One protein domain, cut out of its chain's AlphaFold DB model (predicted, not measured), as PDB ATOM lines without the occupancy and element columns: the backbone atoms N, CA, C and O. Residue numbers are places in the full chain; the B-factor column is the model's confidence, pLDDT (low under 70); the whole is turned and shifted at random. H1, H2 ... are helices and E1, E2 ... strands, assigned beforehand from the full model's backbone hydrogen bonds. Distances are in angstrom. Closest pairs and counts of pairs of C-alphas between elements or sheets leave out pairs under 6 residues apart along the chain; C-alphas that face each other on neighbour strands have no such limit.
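What this domain is: This is residues 2 to 87 of the 244 residues of a protein of Ixodes scapularis (UniProt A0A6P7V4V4). This domain has little regular structure: a body mostly of long loops, in which helix H2 packs on strand E2 of a small antiparallel hairpin, E1 and E2. Residues 4 to 9, of which 4 to 6 belong to H1, stick out at one end. The printed part has 86 residues, with named elements in the order H1, H2, E1, E2; the class is mixed, with 25 residues in named elements. It is compact, with a radius of gyration of the C-alphas of 13.7 A, and elongated, spanning 44 by 26 by 22 A.

How they stand to each other: E1, residues 57 to 59, and E2, residues 77 to 82, form a hairpin, antiparallel at 139 degrees; N 59 and O 80, 2.9 A apart, are within hydrogen-bond range. The closest C-alphas of H2, residues 25 to 35, and E2 are those of His 33 and Leu 80, 5.7 A apart. H1, residues 2 to 6, is apart from H2, E1 and E2. Every O i to N i+4 pair is within hydrogen-bond range in H1, and 6 of 7 in H2.

Where its parts are: E2 measures 10.1 A, E1 6.7 A, H2 16.0 A and H1 5.4 A from first to last C-alpha. H1 begins at C-alpha 2 (7.752, -42.906, -19.415); E2 ends at C-alpha 82 (-8.703, -48.154, -6.275).

The domain as a whole: The C-alphas farthest apart, those of Lys 4 and Asp 50, are 44.8 A apart. The printed part has no cut, its three links are long, and no printed residue is under 70 in pLDDT.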
ATOM      1  N   VAL A   2       6.963 -41.901 -20.161       94.31
ATOM      2  CA  VAL A   2       7.752 -42.906 -19.415       94.31
ATOM      3  C   VAL A   2       8.115 -44.102 -20.294       94.31
ATOM      4  O   VAL A   2       9.297 -44.380 -20.432       94.31
ATOM      5  N   GLU A   3       7.133 -44.718 -20.960       94.12
ATOM      6  CA  GLU A   3       7.346 -45.816 -21.921       94.12
ATOM      7  C   GLU A   3       8.507 -45.517 -22.885       94.12
ATOM      8  O   GLU A   3       9.521 -46.208 -22.898       94.12
ATOM      9  N   LYS A   4       8.389 -44.413 -23.630       93.75
ATOM     10  CA  LYS A   4       9.343 -44.010 -24.663       93.75
ATOM     11  C   LYS A   4      10.739 -43.689 -24.130       93.75
ATOM     12  O   LYS A   4      11.724 -44.158 -24.688       93.75
ATOM     13  N   TYR A   5      10.844 -42.856 -23.094       95.25
ATOM     14  CA  TYR A   5      12.141 -42.325 -22.657       95.25
ATOM     15  C   TYR A   5      12.836 -43.175 -21.599       95.25
ATOM     16  O   TYR A   5      14.050 -43.064 -21.467       95.25
ATOM     17  N   ALA A   6      12.112 -44.021 -20.862       94.38
ATOM     18  CA  ALA A   6      12.708 -45.033 -19.989       94.38
ATOM     19  C   ALA A   6      12.886 -46.388 -20.702       94.38
ATOM     20  O   ALA A   6      13.490 -47.294 -20.135       94.38
ATOM     21  N   ASN A   7      12.384 -46.514 -21.936       93.69
ATOM     22  CA  ASN A   7      12.327 -47.753 -22.708       93.69
ATOM     23  C   ASN A   7      11.723 -48.916 -21.902       93.69
ATOM     24  O   ASN A   7      12.331 -49.974 -21.753       93.69
ATOM     25  N   VAL A   8      10.544 -48.686 -21.326       92.50
ATOM     26  CA  VAL A   8       9.794 -49.697 -20.565       92.50
ATOM     27  C   VAL A   8       8.489 -50.021 -21.290       92.50
ATOM     28  O   VAL A   8       7.902 -49.107 -21.872       92.50
ATOM     29  N   PRO A   9       8.004 -51.274 -21.271       92.12
ATOM     30  CA  PRO A   9       6.736 -51.623 -21.907       92.12
ATOM     31  C   PRO A   9       5.562 -50.806 -21.343       92.12
ATOM     32  O   PRO A   9       5.399 -50.719 -20.126       92.12
ATOM     33  N   ALA A  10       4.706 -50.247 -22.209       93.31
ATOM     34  CA  ALA A  10       3.525 -49.487 -21.773       93.31
ATOM     35  C   ALA A  10       2.616 -50.286 -20.831       93.31
ATOM     36  O   ALA A  10       2.114 -49.742 -19.853       93.31
ATOM     37  N   GLN A  11       2.447 -51.580 -21.102       94.19
ATOM     38  CA  GLN A  11       1.611 -52.490 -20.315       94.19
ATOM     39  C   GLN A  11       2.057 -52.652 -18.850       94.19
ATOM     40  O   GLN A  11       1.250 -53.045 -18.013       94.19
ATOM     41  N   ASP A  12       3.311 -52.322 -18.524       93.25
ATOM     42  CA  ASP A  12       3.822 -52.369 -17.149       93.25
ATOM     43  C   ASP A  12       3.530 -51.066 -16.376       93.25
ATOM     44  O   ASP A  12       3.618 -51.024 -15.145       93.25
ATOM     45  N   ILE A  13       3.113 -49.999 -17.070       96.06
ATOM     46  CA  ILE A  13       2.714 -48.714 -16.487       96.06
ATOM     47  C   ILE A  13       1.215 -48.759 -16.171       96.06
ATOM     48  O   ILE A  13       0.375 -48.287 -16.929       96.06
ATOM     49  N   ARG A  14       0.880 -49.353 -15.025       97.31
ATOM     50  CA  ARG A  14      -0.501 -49.760 -14.703       97.31
ATOM     51  C   ARG A  14      -1.263 -48.820 -13.769       97.31
ATOM     52  O   ARG A  14      -2.475 -48.953 -13.644       97.31
ATOM     53  N   GLY A  15      -0.576 -47.895 -13.105       97.25
ATOM     54  CA  GLY A  15      -1.151 -47.092 -12.027       97.25
ATOM     55  C   GLY A  15      -1.000 -45.593 -12.207       97.25
ATOM     56  O   GLY A  15      -0.081 -45.121 -12.880       97.25
ATOM     57  N   LEU A  16      -1.853 -44.843 -11.511       97.38
ATOM     58  CA  LEU A  16      -1.749 -43.393 -11.392       97.38
ATOM     59  C   LEU A  16      -1.959 -42.937  -9.947       97.38
ATOM     60  O   LEU A  16      -2.797 -43.464  -9.219       97.38
ATOM     61  N   ARG A  17      -1.226 -41.891  -9.563       97.75
ATOM     62  CA  ARG A  17      -1.496 -41.091  -8.370       97.75
ATOM     63  C   ARG A  17      -1.562 -39.620  -8.755       97.75
ATOM     64  O   ARG A  17      -0.609 -39.085  -9.320       97.75
ATOM     65  N   GLY A  18      -2.670 -38.971  -8.425       96.81
ATOM     66  CA  GLY A  18      -2.853 -37.542  -8.628       96.81
ATOM     67  C   GLY A  18      -1.900 -36.708  -7.755       96.81
ATOM     68  O   GLY A  18      -1.745 -37.008  -6.566       96.81
ATOM     69  N   PRO A  19      -1.265 -35.650  -8.294       96.44
ATOM     70  CA  PRO A  19      -0.490 -34.702  -7.495       96.44
ATOM     71  C   PRO A  19      -1.320 -34.118  -6.347       96.44
ATOM     72  O   PRO A  19      -2.492 -33.794  -6.531       96.44
ATOM     73  N   PHE A  20      -0.711 -33.992  -5.162       95.31
ATOM     74  CA  PHE A  20      -1.376 -33.548  -3.922       95.31
ATOM     75  C   PHE A  20      -2.634 -34.353  -3.552       95.31
ATOM     76  O   PHE A  20      -3.483 -33.867  -2.811       95.31
ATOM     77  N   LEU A  21      -2.752 -35.580  -4.067       96.88
ATOM     78  CA  LEU A  21      -3.928 -36.435  -3.918       96.88
ATOM     79  C   LEU A  21      -5.209 -35.840  -4.539       96.88
ATOM     80  O   LEU A  21      -6.318 -36.226  -4.177       96.88
ATOM     81  N   PHE A  22      -5.073 -34.929  -5.512       96.56
ATOM     82  CA  PHE A  22      -6.204 -34.471  -6.316       96.56
ATOM     83  C   PHE A  22      -6.561 -35.495  -7.390       96.56
ATOM     84  O   PHE A  22      -5.782 -35.812  -8.284       96.56
ATOM     85  N   THR A  23      -7.799 -35.954  -7.325       95.25
ATOM     86  CA  THR A  23      -8.420 -36.968  -8.187       95.25
ATOM     87  C   THR A  23      -8.888 -36.437  -9.544       95.25
ATOM     88  O   THR A  23      -9.017 -37.201 -10.495       95.25
ATOM     89  N   GLY A  24      -9.210 -35.142  -9.645       95.00
ATOM     90  CA  GLY A  24      -9.822 -34.558 -10.847       95.00
ATOM     91  C   GLY A  24     -11.286 -34.971 -11.087       95.00
ATOM     92  O   GLY A  24     -11.805 -34.763 -12.186       95.00
ATOM     93  N   GLY A  25     -11.955 -35.542 -10.079       97.19
ATOM     94  CA  GLY A  25     -13.338 -36.026 -10.156       97.19
ATOM     95  C   GLY A  25     -13.568 -37.000 -11.306       97.19
ATOM     96  O   GLY A  25     -12.662 -37.715 -11.733       97.19
ATOM     97  N   ASP A  26     -14.778 -36.986 -11.859       98.00
ATOM     98  CA  ASP A  26     -15.140 -37.900 -12.943       98.00
ATOM     99  C   ASP A  26     -14.327 -37.691 -14.229       98.00
ATOM    100  O   ASP A  26     -14.129 -38.618 -15.006       98.00
ATOM    101  N   ALA A  27     -13.806 -36.486 -14.473       97.38
ATOM    102  CA  ALA A  27     -12.929 -36.260 -15.620       97.38
ATOM    103  C   ALA A  27     -11.606 -37.034 -15.483       97.38
ATOM    104  O   ALA A  27     -11.167 -37.660 -16.449       97.38
ATOM    105  N   GLY A  28     -11.010 -37.027 -14.286       96.81
ATOM    106  CA  GLY A  28      -9.816 -37.811 -13.979       96.81
ATOM    107  C   GLY A  28     -10.086 -39.309 -14.069       96.81
ATOM    108  O   GLY A  28      -9.366 -40.022 -14.764       96.81
ATOM    109  N   PHE A  29     -11.178 -39.777 -13.462       98.06
ATOM    110  CA  PHE A  29     -11.512 -41.202 -13.439       98.06
ATOM    111  C   PHE A  29     -11.935 -41.764 -14.804       98.06
ATOM    112  O   PHE A  29     -11.557 -42.885 -15.133       98.06
ATOM    113  N   ARG A  30     -12.586 -40.975 -15.673       98.06
ATOM    114  CA  ARG A  30     -12.817 -41.371 -17.078       98.06
ATOM    115  C   ARG A  30     -11.523 -41.560 -17.863       98.06
ATOM    116  O   ARG A  30     -11.471 -42.419 -18.737       98.06
ATOM    117  N   MET A  31     -10.503 -40.742 -17.601       97.00
ATOM    118  CA  MET A  31      -9.188 -40.914 -18.223       97.00
ATOM    119  C   MET A  31      -8.493 -42.158 -17.665       97.00
ATOM    120  O   MET A  31      -8.010 -42.976 -18.443       97.00
ATOM    121  N   LEU A  32      -8.521 -42.337 -16.342       96.75
ATOM    122  CA  LEU A  32      -7.950 -43.506 -15.674       96.75
ATOM    123  C   LEU A  32      -8.516 -44.812 -16.213       96.75
ATOM    124  O   LEU A  32      -7.760 -45.669 -16.651       96.75
ATOM    125  N   HIS A  33      -9.841 -44.919 -16.258       97.75
ATOM    126  CA  HIS A  33     -10.552 -46.119 -16.690       97.75
ATOM    127  C   HIS A  33     -10.196 -46.573 -18.111       97.75
ATOM    128  O   HIS A  33     -10.271 -47.758 -18.416       97.75
ATOM    129  N   ARG A  34      -9.775 -45.650 -18.983       96.81
ATOM    130  CA  ARG A  34      -9.392 -45.961 -20.368       96.81
ATOM    131  C   ARG A  34      -7.943 -46.422 -20.528       96.81
ATOM    132  O   ARG A  34      -7.613 -46.950 -21.586       96.81
ATOM    133  N   HIS A  35      -7.078 -46.163 -19.548       95.50
ATOM    134  CA  HIS A  35      -5.626 -46.243 -19.742       95.50
ATOM    135  C   HIS A  35      -4.855 -46.932 -18.614       95.50
ATOM    136  O   HIS A  35      -3.694 -47.273 -18.823       95.50
ATOM    137  N   PHE A  36      -5.459 -47.125 -17.442       97.56
ATOM    138  CA  PHE A  36      -4.792 -47.648 -16.255       97.56
ATOM    139  C   PHE A  36      -5.644 -48.709 -15.558       97.56
ATOM    140  O   PHE A  36      -6.873 -48.691 -15.619       97.56
ATOM    141  N   ASP A  37      -4.972 -49.605 -14.842       97.69
ATOM    142  CA  ASP A  37      -5.601 -50.669 -14.061       97.69
ATOM    143  C   ASP A  37      -6.116 -50.167 -12.713       97.69
ATOM    144  O   ASP A  37      -7.088 -50.714 -12.183       97.69
ATOM    145  N   TYR A  38      -5.420 -49.190 -12.123       98.38
ATOM    146  CA  TYR A  38      -5.722 -48.719 -10.779       98.38
ATOM    147  C   TYR A  38      -5.426 -47.234 -10.539       98.38
ATOM    148  O   TYR A  38      -4.438 -46.666 -11.011       98.38
ATOM    149  N   ASP A  39      -6.274 -46.633  -9.708       98.31
ATOM    150  CA  ASP A  39      -6.030 -45.380  -9.001       98.31
ATOM    151  C   ASP A  39      -5.318 -45.642  -7.666       98.31
ATOM    152  O   ASP A  39      -5.610 -46.613  -6.970       98.31
ATOM    153  N   CYS A  40      -4.432 -44.736  -7.263       97.81
ATOM    154  CA  CYS A  40      -3.891 -44.680  -5.911       97.81
ATOM    155  C   CYS A  40      -3.864 -43.234  -5.395       97.81
ATOM    156  O   CYS A  40      -2.815 -42.724  -4.982       97.81
ATOM    157  N   THR A  41      -5.020 -42.570  -5.467       98.12
ATOM    158  CA  THR A  41      -5.225 -41.158  -5.103       98.12
ATOM    159  C   THR A  41      -6.316 -40.993  -4.041       98.12
ATOM    160  O   THR A  41      -6.241 -40.074  -3.228       98.12
ATOM    161  N   LEU A  42      -7.320 -41.879  -4.014       98.00
ATOM    162  CA  LEU A  42      -8.456 -41.783  -3.093       98.00
ATOM    163  C   LEU A  42      -8.072 -42.064  -1.633       98.00
ATOM    164  O   LEU A  42      -7.702 -43.174  -1.237       98.00
ATOM    165  N   VAL A  43      -8.240 -41.036  -0.808       97.81
ATOM    166  CA  VAL A  43      -8.014 -41.084   0.636       97.81
ATOM    167  C   VAL A  43      -9.179 -41.761   1.347       97.81
ATOM    168  O   VAL A  43     -10.338 -41.404   1.147       97.81
ATOM    169  N   HIS A  44      -8.848 -42.715   2.209       97.44
ATOM    170  CA  HIS A  44      -9.790 -43.486   3.002       97.44
ATOM    171  C   HIS A  44      -9.612 -43.124   4.473       97.44
ATOM    172  O   HIS A  44      -8.658 -43.544   5.134       97.44
ATOM    173  N   LYS A  45     -10.539 -42.296   4.967       96.19
ATOM    174  CA  LYS A  45     -10.592 -41.913   6.375       96.19
ATOM    175  C   LYS A  45     -10.774 -43.162   7.232       96.19
ATOM    176  O   LYS A  45     -11.661 -43.964   6.956       96.19
ATOM    177  N   ARG A  46      -9.962 -43.250   8.281       96.06
ATOM    178  CA  ARG A  46     -10.177 -44.131   9.427       96.06
ATOM    179  C   ARG A  46     -10.461 -43.261  10.640       96.06
ATOM    180  O   ARG A  46      -9.821 -42.215  10.790       96.06
ATOM    181  N   ASP A  47     -11.413 -43.655  11.473       94.00
ATOM    182  CA  ASP A  47     -11.795 -42.850  12.645       94.00
ATOM    183  C   ASP A  47     -10.776 -42.953  13.788       94.00
ATOM    184  O   ASP A  47     -10.626 -42.025  14.581       94.00
ATOM    185  N   GLY A  48     -10.019 -44.048  13.833       93.56
ATOM    186  CA  GLY A  48      -8.943 -44.255  14.792       93.56
ATOM    187  C   GLY A  48      -8.071 -45.458  14.428       93.56
ATOM    188  O   GLY A  48      -8.360 -46.163  13.459       93.56
ATOM    189  N   PRO A  49      -7.013 -45.731  15.208       91.62
ATOM    190  CA  PRO A  49      -6.122 -46.872  14.972       91.62
ATOM    191  C   PRO A  49      -6.804 -48.238  15.154       91.62
ATOM    192  O   PRO A  49      -6.249 -49.265  14.747       91.62
ATOM    193  N   ASP A  50      -7.993 -48.258  15.758       91.88
ATOM    194  CA  ASP A  50      -8.808 -49.460  15.916       91.88
ATOM    195  C   ASP A  50      -9.767 -49.727  14.762       91.88
ATOM    196  O   ASP A  50     -10.248 -50.848  14.648       91.88
ATOM    197  N   ASP A  51      -9.995 -48.740  13.896       95.25
ATOM    198  CA  ASP A  51     -10.814 -48.900  12.699       95.25
ATOM    199  C   ASP A  51     -10.054 -49.708  11.640       95.25
ATOM    200  O   ASP A  51      -8.876 -49.441  11.367       95.25
ATOM    201  N   ASP A  52     -10.715 -50.693  11.043       96.19
ATOM    202  CA  ASP A  52     -10.082 -51.622  10.115       96.19
ATOM    203  C   ASP A  52      -9.726 -50.920   8.790       96.19
ATOM    204  O   ASP A  52     -10.564 -50.242   8.188       96.19
ATOM    205  N   PRO A  53      -8.490 -51.076   8.279       96.88
ATOM    206  CA  PRO A  53      -8.129 -50.507   6.992       96.88
ATOM    207  C   PRO A  53      -8.883 -51.185   5.849       96.88
ATOM    208  O   PRO A  53      -9.131 -52.391   5.841       96.88
ATOM    209  N   VAL A  54      -9.213 -50.392   4.837       97.12
ATOM    210  CA  VAL A  54      -9.929 -50.838   3.645       97.12
ATOM    211  C   VAL A  54      -8.955 -51.537   2.695       97.12
ATOM    212  O   VAL A  54      -7.861 -51.035   2.437       97.12
ATOM    213  N   PHE A  55      -9.351 -52.691   2.162       97.81
ATOM    214  CA  PHE A  55      -8.620 -53.391   1.098       97.81
ATOM    215  C   PHE A  55      -8.754 -52.656  -0.241       97.81
ATOM    216  O   PHE A  55      -9.713 -51.913  -0.411       97.81
ATOM    217  N   PRO A  56      -7.866 -52.871  -1.226       98.06
ATOM    218  CA  PRO A  56      -8.143 -52.471  -2.602       98.06
ATOM    219  C   PRO A  56      -9.457 -53.075  -3.109       98.06
ATOM    220  O   PRO A  56      -9.771 -54.226  -2.811       98.06
ATOM    221  N   TYR A  57     -10.215 -52.303  -3.883       97.94
ATOM    222  CA  TYR A  57     -11.497 -52.723  -4.456       97.94
ATOM    223  C   TYR A  57     -11.718 -52.073  -5.821       97.94
ATOM    224  O   TYR A  57     -11.027 -51.120  -6.186       97.94
ATOM    225  N   THR A  58     -12.672 -52.589  -6.585       98.25
ATOM    226  CA  THR A  58     -13.078 -52.018  -7.871       98.25
ATOM    227  C   THR A  58     -14.158 -50.957  -7.699       98.25
ATOM    228  O   THR A  58     -15.015 -51.033  -6.820       98.25
ATOM    229  N   LEU A  59     -14.166 -49.972  -8.589       98.19
ATOM    230  CA  LEU A  59     -15.169 -48.909  -8.632       98.19
ATOM    231  C   LEU A  59     -16.413 -49.302  -9.444       98.19
ATOM    232  O   LEU A  59     -17.107 -48.431  -9.971       98.19
ATOM    233  N   ASP A  60     -16.729 -50.601  -9.505       98.25
ATOM    234  CA  ASP A  60     -17.933 -51.135 -10.160       98.25
ATOM    235  C   ASP A  60     -19.212 -50.504  -9.595       98.25
ATOM    236  O   ASP A  60     -20.146 -50.205 -10.331       98.25
ATOM    237  N   TYR A  61     -19.216 -50.240  -8.286       97.44
ATOM    238  CA  TYR A  61     -20.322 -49.610  -7.561       97.44
ATOM    239  C   TYR A  61     -20.038 -48.144  -7.197       97.44
ATOM    240  O   TYR A  61     -20.705 -47.566  -6.338       97.44
ATOM    241  N   GLY A  62     -19.040 -47.534  -7.842       97.00
ATOM    242  CA  GLY A  62     -18.610 -46.165  -7.571       97.00
ATOM    243  C   GLY A  62     -17.905 -46.000  -6.221       97.00
ATOM    244  O   GLY A  62     -17.701 -46.950  -5.461       97.00
ATOM    245  N   PHE A  63     -17.498 -44.767  -5.920       97.25
ATOM    246  CA  PHE A  63     -16.820 -44.438  -4.668       97.25
ATOM    247  C   PHE A  63     -17.835 -44.138  -3.557       97.25
ATOM    248  O   PHE A  63     -18.524 -43.124  -3.590       97.25
ATOM    249  N   GLN A  64     -17.906 -45.020  -2.555       94.12
ATOM    250  CA  GLN A  64     -18.923 -44.992  -1.487       94.12
ATOM    251  C   GLN A  64     -18.378 -44.508  -0.131       94.12
ATOM    252  O   GLN A  64     -18.952 -44.790   0.922       94.12
ATOM    253  N   LYS A  65     -17.227 -43.831  -0.121       94.81
ATOM    254  CA  LYS A  65     -16.590 -43.327   1.104       94.81
ATOM    255  C   LYS A  65     -16.657 -41.798   1.161       94.81
ATOM    256  O   LYS A  65     -16.794 -41.153   0.120       94.81
ATOM    257  N   PRO A  66     -16.552 -41.193   2.361       95.94
ATOM    258  CA  PRO A  66     -16.462 -39.745   2.485       95.94
ATOM    259  C   PRO A  66     -15.321 -39.187   1.634       95.94
ATOM    260  O   PRO A  66     -14.194 -39.684   1.672       95.94
ATOM    261  N   CYS A  67     -15.614 -38.140   0.868       96.81
ATOM    262  CA  CYS A  67     -14.612 -37.504   0.033       96.81
ATOM    263  C   CYS A  67     -13.704 -36.606   0.877       96.81
ATOM    264  O   CYS A  67     -14.104 -35.515   1.273       96.81
ATOM    265  N   MET A  68     -12.478 -37.061   1.142       96.69
ATOM    266  CA  MET A  68     -11.531 -36.302   1.968       96.69
ATOM    267  C   MET A  68     -10.806 -35.198   1.188       96.69
ATOM    268  O   MET A  68     -10.465 -34.168   1.760       96.69
ATOM    269  N   VAL A  69     -10.585 -35.393  -0.118       95.94
ATOM    270  CA  VAL A  69      -9.950 -34.407  -1.007       95.94
ATOM    271  C   VAL A  69     -10.852 -34.179  -2.213       95.94
ATOM    272  O   VAL A  69     -10.975 -35.032  -3.091       95.94
ATOM    273  N   HIS A  70     -11.521 -33.025  -2.256       94.25
ATOM    274  CA  HIS A  70     -12.456 -32.724  -3.337       94.25
ATOM    275  C   HIS A  70     -11.736 -32.396  -4.656       94.25
ATOM    276  O   HIS A  70     -10.736 -31.682  -4.672       94.25
ATOM    277  N   LYS A  71     -12.243 -32.852  -5.809       95.69
ATOM    278  CA  LYS A  71     -13.524 -33.557  -6.049       95.69
ATOM    279  C   LYS A  71     -13.337 -35.062  -6.275       95.69
ATOM    280  O   LYS A  71     -12.680 -35.429  -7.238       95.69
ATOM    281  N   CYS A  72     -13.979 -35.928  -5.497       97.19
ATOM    282  CA  CYS A  72     -14.005 -37.377  -5.754       97.19
ATOM    283  C   CYS A  72     -14.891 -37.738  -6.970       97.19
ATOM    284  O   CYS A  72     -15.717 -36.908  -7.370       97.19
ATOM    285  N   PRO A  73     -14.706 -38.920  -7.592       97.50
ATOM    286  CA  PRO A  73     -15.621 -39.416  -8.621       97.50
ATOM    287  C   PRO A  73     -17.018 -39.657  -8.037       97.50
ATOM    288  O   PRO A  73     -17.133 -40.140  -6.911       97.50
ATOM    289  N   ASN A  74     -18.060 -39.335  -8.804       97.00
ATOM    290  CA  ASN A  74     -19.456 -39.622  -8.448       97.00
ATOM    291  C   ASN A  74     -20.068 -40.721  -9.328       97.00
ATOM    292  O   ASN A  74     -21.107 -41.269  -8.973       97.00
ATOM    293  N   ASP A  75     -19.453 -41.014 -10.476       97.62
ATOM    294  CA  ASP A  75     -19.877 -42.080 -11.380       97.62
ATOM    295  C   ASP A  75     -19.259 -43.438 -10.988       97.62
ATOM    296  O   ASP A  75     -18.452 -43.557 -10.058       97.62
ATOM    297  N   THR A  76     -19.638 -44.475 -11.724       98.00
ATOM    298  CA  THR A  76     -19.091 -45.831 -11.633       98.00
ATOM    299  C   THR A  76     -18.024 -46.058 -12.704       98.00
ATOM    300  O   THR A  76     -18.116 -45.543 -13.818       98.00
ATOM    301  N   TYR A  77     -17.000 -46.847 -12.376       98.12
ATOM    302  CA  TYR A  77     -15.892 -47.167 -13.280       98.12
ATOM    303  C   TYR A  77     -15.609 -48.669 -13.238       98.12
ATOM    304  O   TYR A  77     -14.682 -49.100 -12.543       98.12
ATOM    305  N   PRO A  78     -16.415 -49.482 -13.946       98.12
ATOM    306  CA  PRO A  78     -16.320 -50.924 -13.821       98.12
ATOM    307  C   PRO A  78     -14.948 -51.486 -14.204       98.12
ATOM    308  O   PRO A  78     -14.391 -51.137 -15.245       98.12
ATOM    309  N   GLY A  79     -14.393 -52.352 -13.362       97.44
ATOM    310  CA  GLY A  79     -13.072 -52.962 -13.512       97.44
ATOM    311  C   GLY A  79     -11.884 -52.075 -13.118       97.44
ATOM    312  O   GLY A  79     -10.777 -52.602 -12.978       97.44
ATOM    313  N   LEU A  80     -12.078 -50.768 -12.890       98.38
ATOM    314  CA  LEU A  80     -11.018 -49.888 -12.390       98.38
ATOM    315  C   LEU A  80     -10.816 -50.127 -10.895       98.38
ATOM    316  O   LEU A  80     -11.742 -49.957 -10.102       98.38
ATOM    317  N   TRP A  81      -9.597 -50.479 -10.499       98.56
ATOM    318  CA  TRP A  81      -9.253 -50.647  -9.092       98.56
ATOM    319  C   TRP A  81      -8.953 -49.302  -8.430       98.56
ATOM    320  O   TRP A  81      -8.395 -48.393  -9.042       98.56
ATOM    321  N   THR A  82      -9.260 -49.185  -7.146       97.94
ATOM    322  CA  THR A  82      -8.703 -48.154  -6.275       97.94
ATOM    323  C   THR A  82      -7.875 -48.812  -5.182       97.94
ATOM    324  O   THR A  82      -8.293 -49.775  -4.536       97.94
ATOM    325  N   VAL A  83      -6.661 -48.302  -5.005       98.06
ATOM    326  CA  VAL A  83      -5.743 -48.675  -3.936       98.06
ATOM    327  C   VAL A  83      -5.878 -47.608  -2.852       98.06
ATOM    328  O   VAL A  83      -5.359 -46.498  -3.028       98.06
ATOM    329  N   PRO A  84      -6.590 -47.907  -1.754       96.94
ATOM    330  CA  PRO A  84      -6.981 -46.911  -0.772       96.94
ATOM    331  C   PRO A  84      -5.771 -46.331  -0.037       96.94
ATOM    332  O   PRO A  84      -4.950 -47.070   0.512       96.94
ATOM    333  N   LEU A  85      -5.694 -44.999   0.061       97.56
ATOM    334  CA  LEU A  85      -4.820 -44.352   1.043       97.56
ATOM    335  C   LEU A  85      -5.533 -44.321   2.394       97.56
ATOM    336  O   LEU A  85      -6.142 -43.318   2.767       97.56
ATOM    337  N   ASN A  86      -5.494 -45.451   3.091       97.75
ATOM    338  CA  ASN A  86      -5.964 -45.556   4.468       97.75
ATOM    339  C   ASN A  86      -5.172 -44.610   5.375       97.75
ATOM    340  O   ASN A  86      -3.944 -44.567   5.297       97.75
ATOM    341  N   TYR A  87      -5.865 -43.892   6.259       97.50
ATOM    342  CA  TYR A  87      -5.197 -43.064   7.259       97.50
ATOM    343  C   TYR A  87      -4.216 -43.876   8.110       97.50
ATOM    344  O   TYR A  87      -4.535 -44.945   8.639       97.50
TER     345      TYR A  87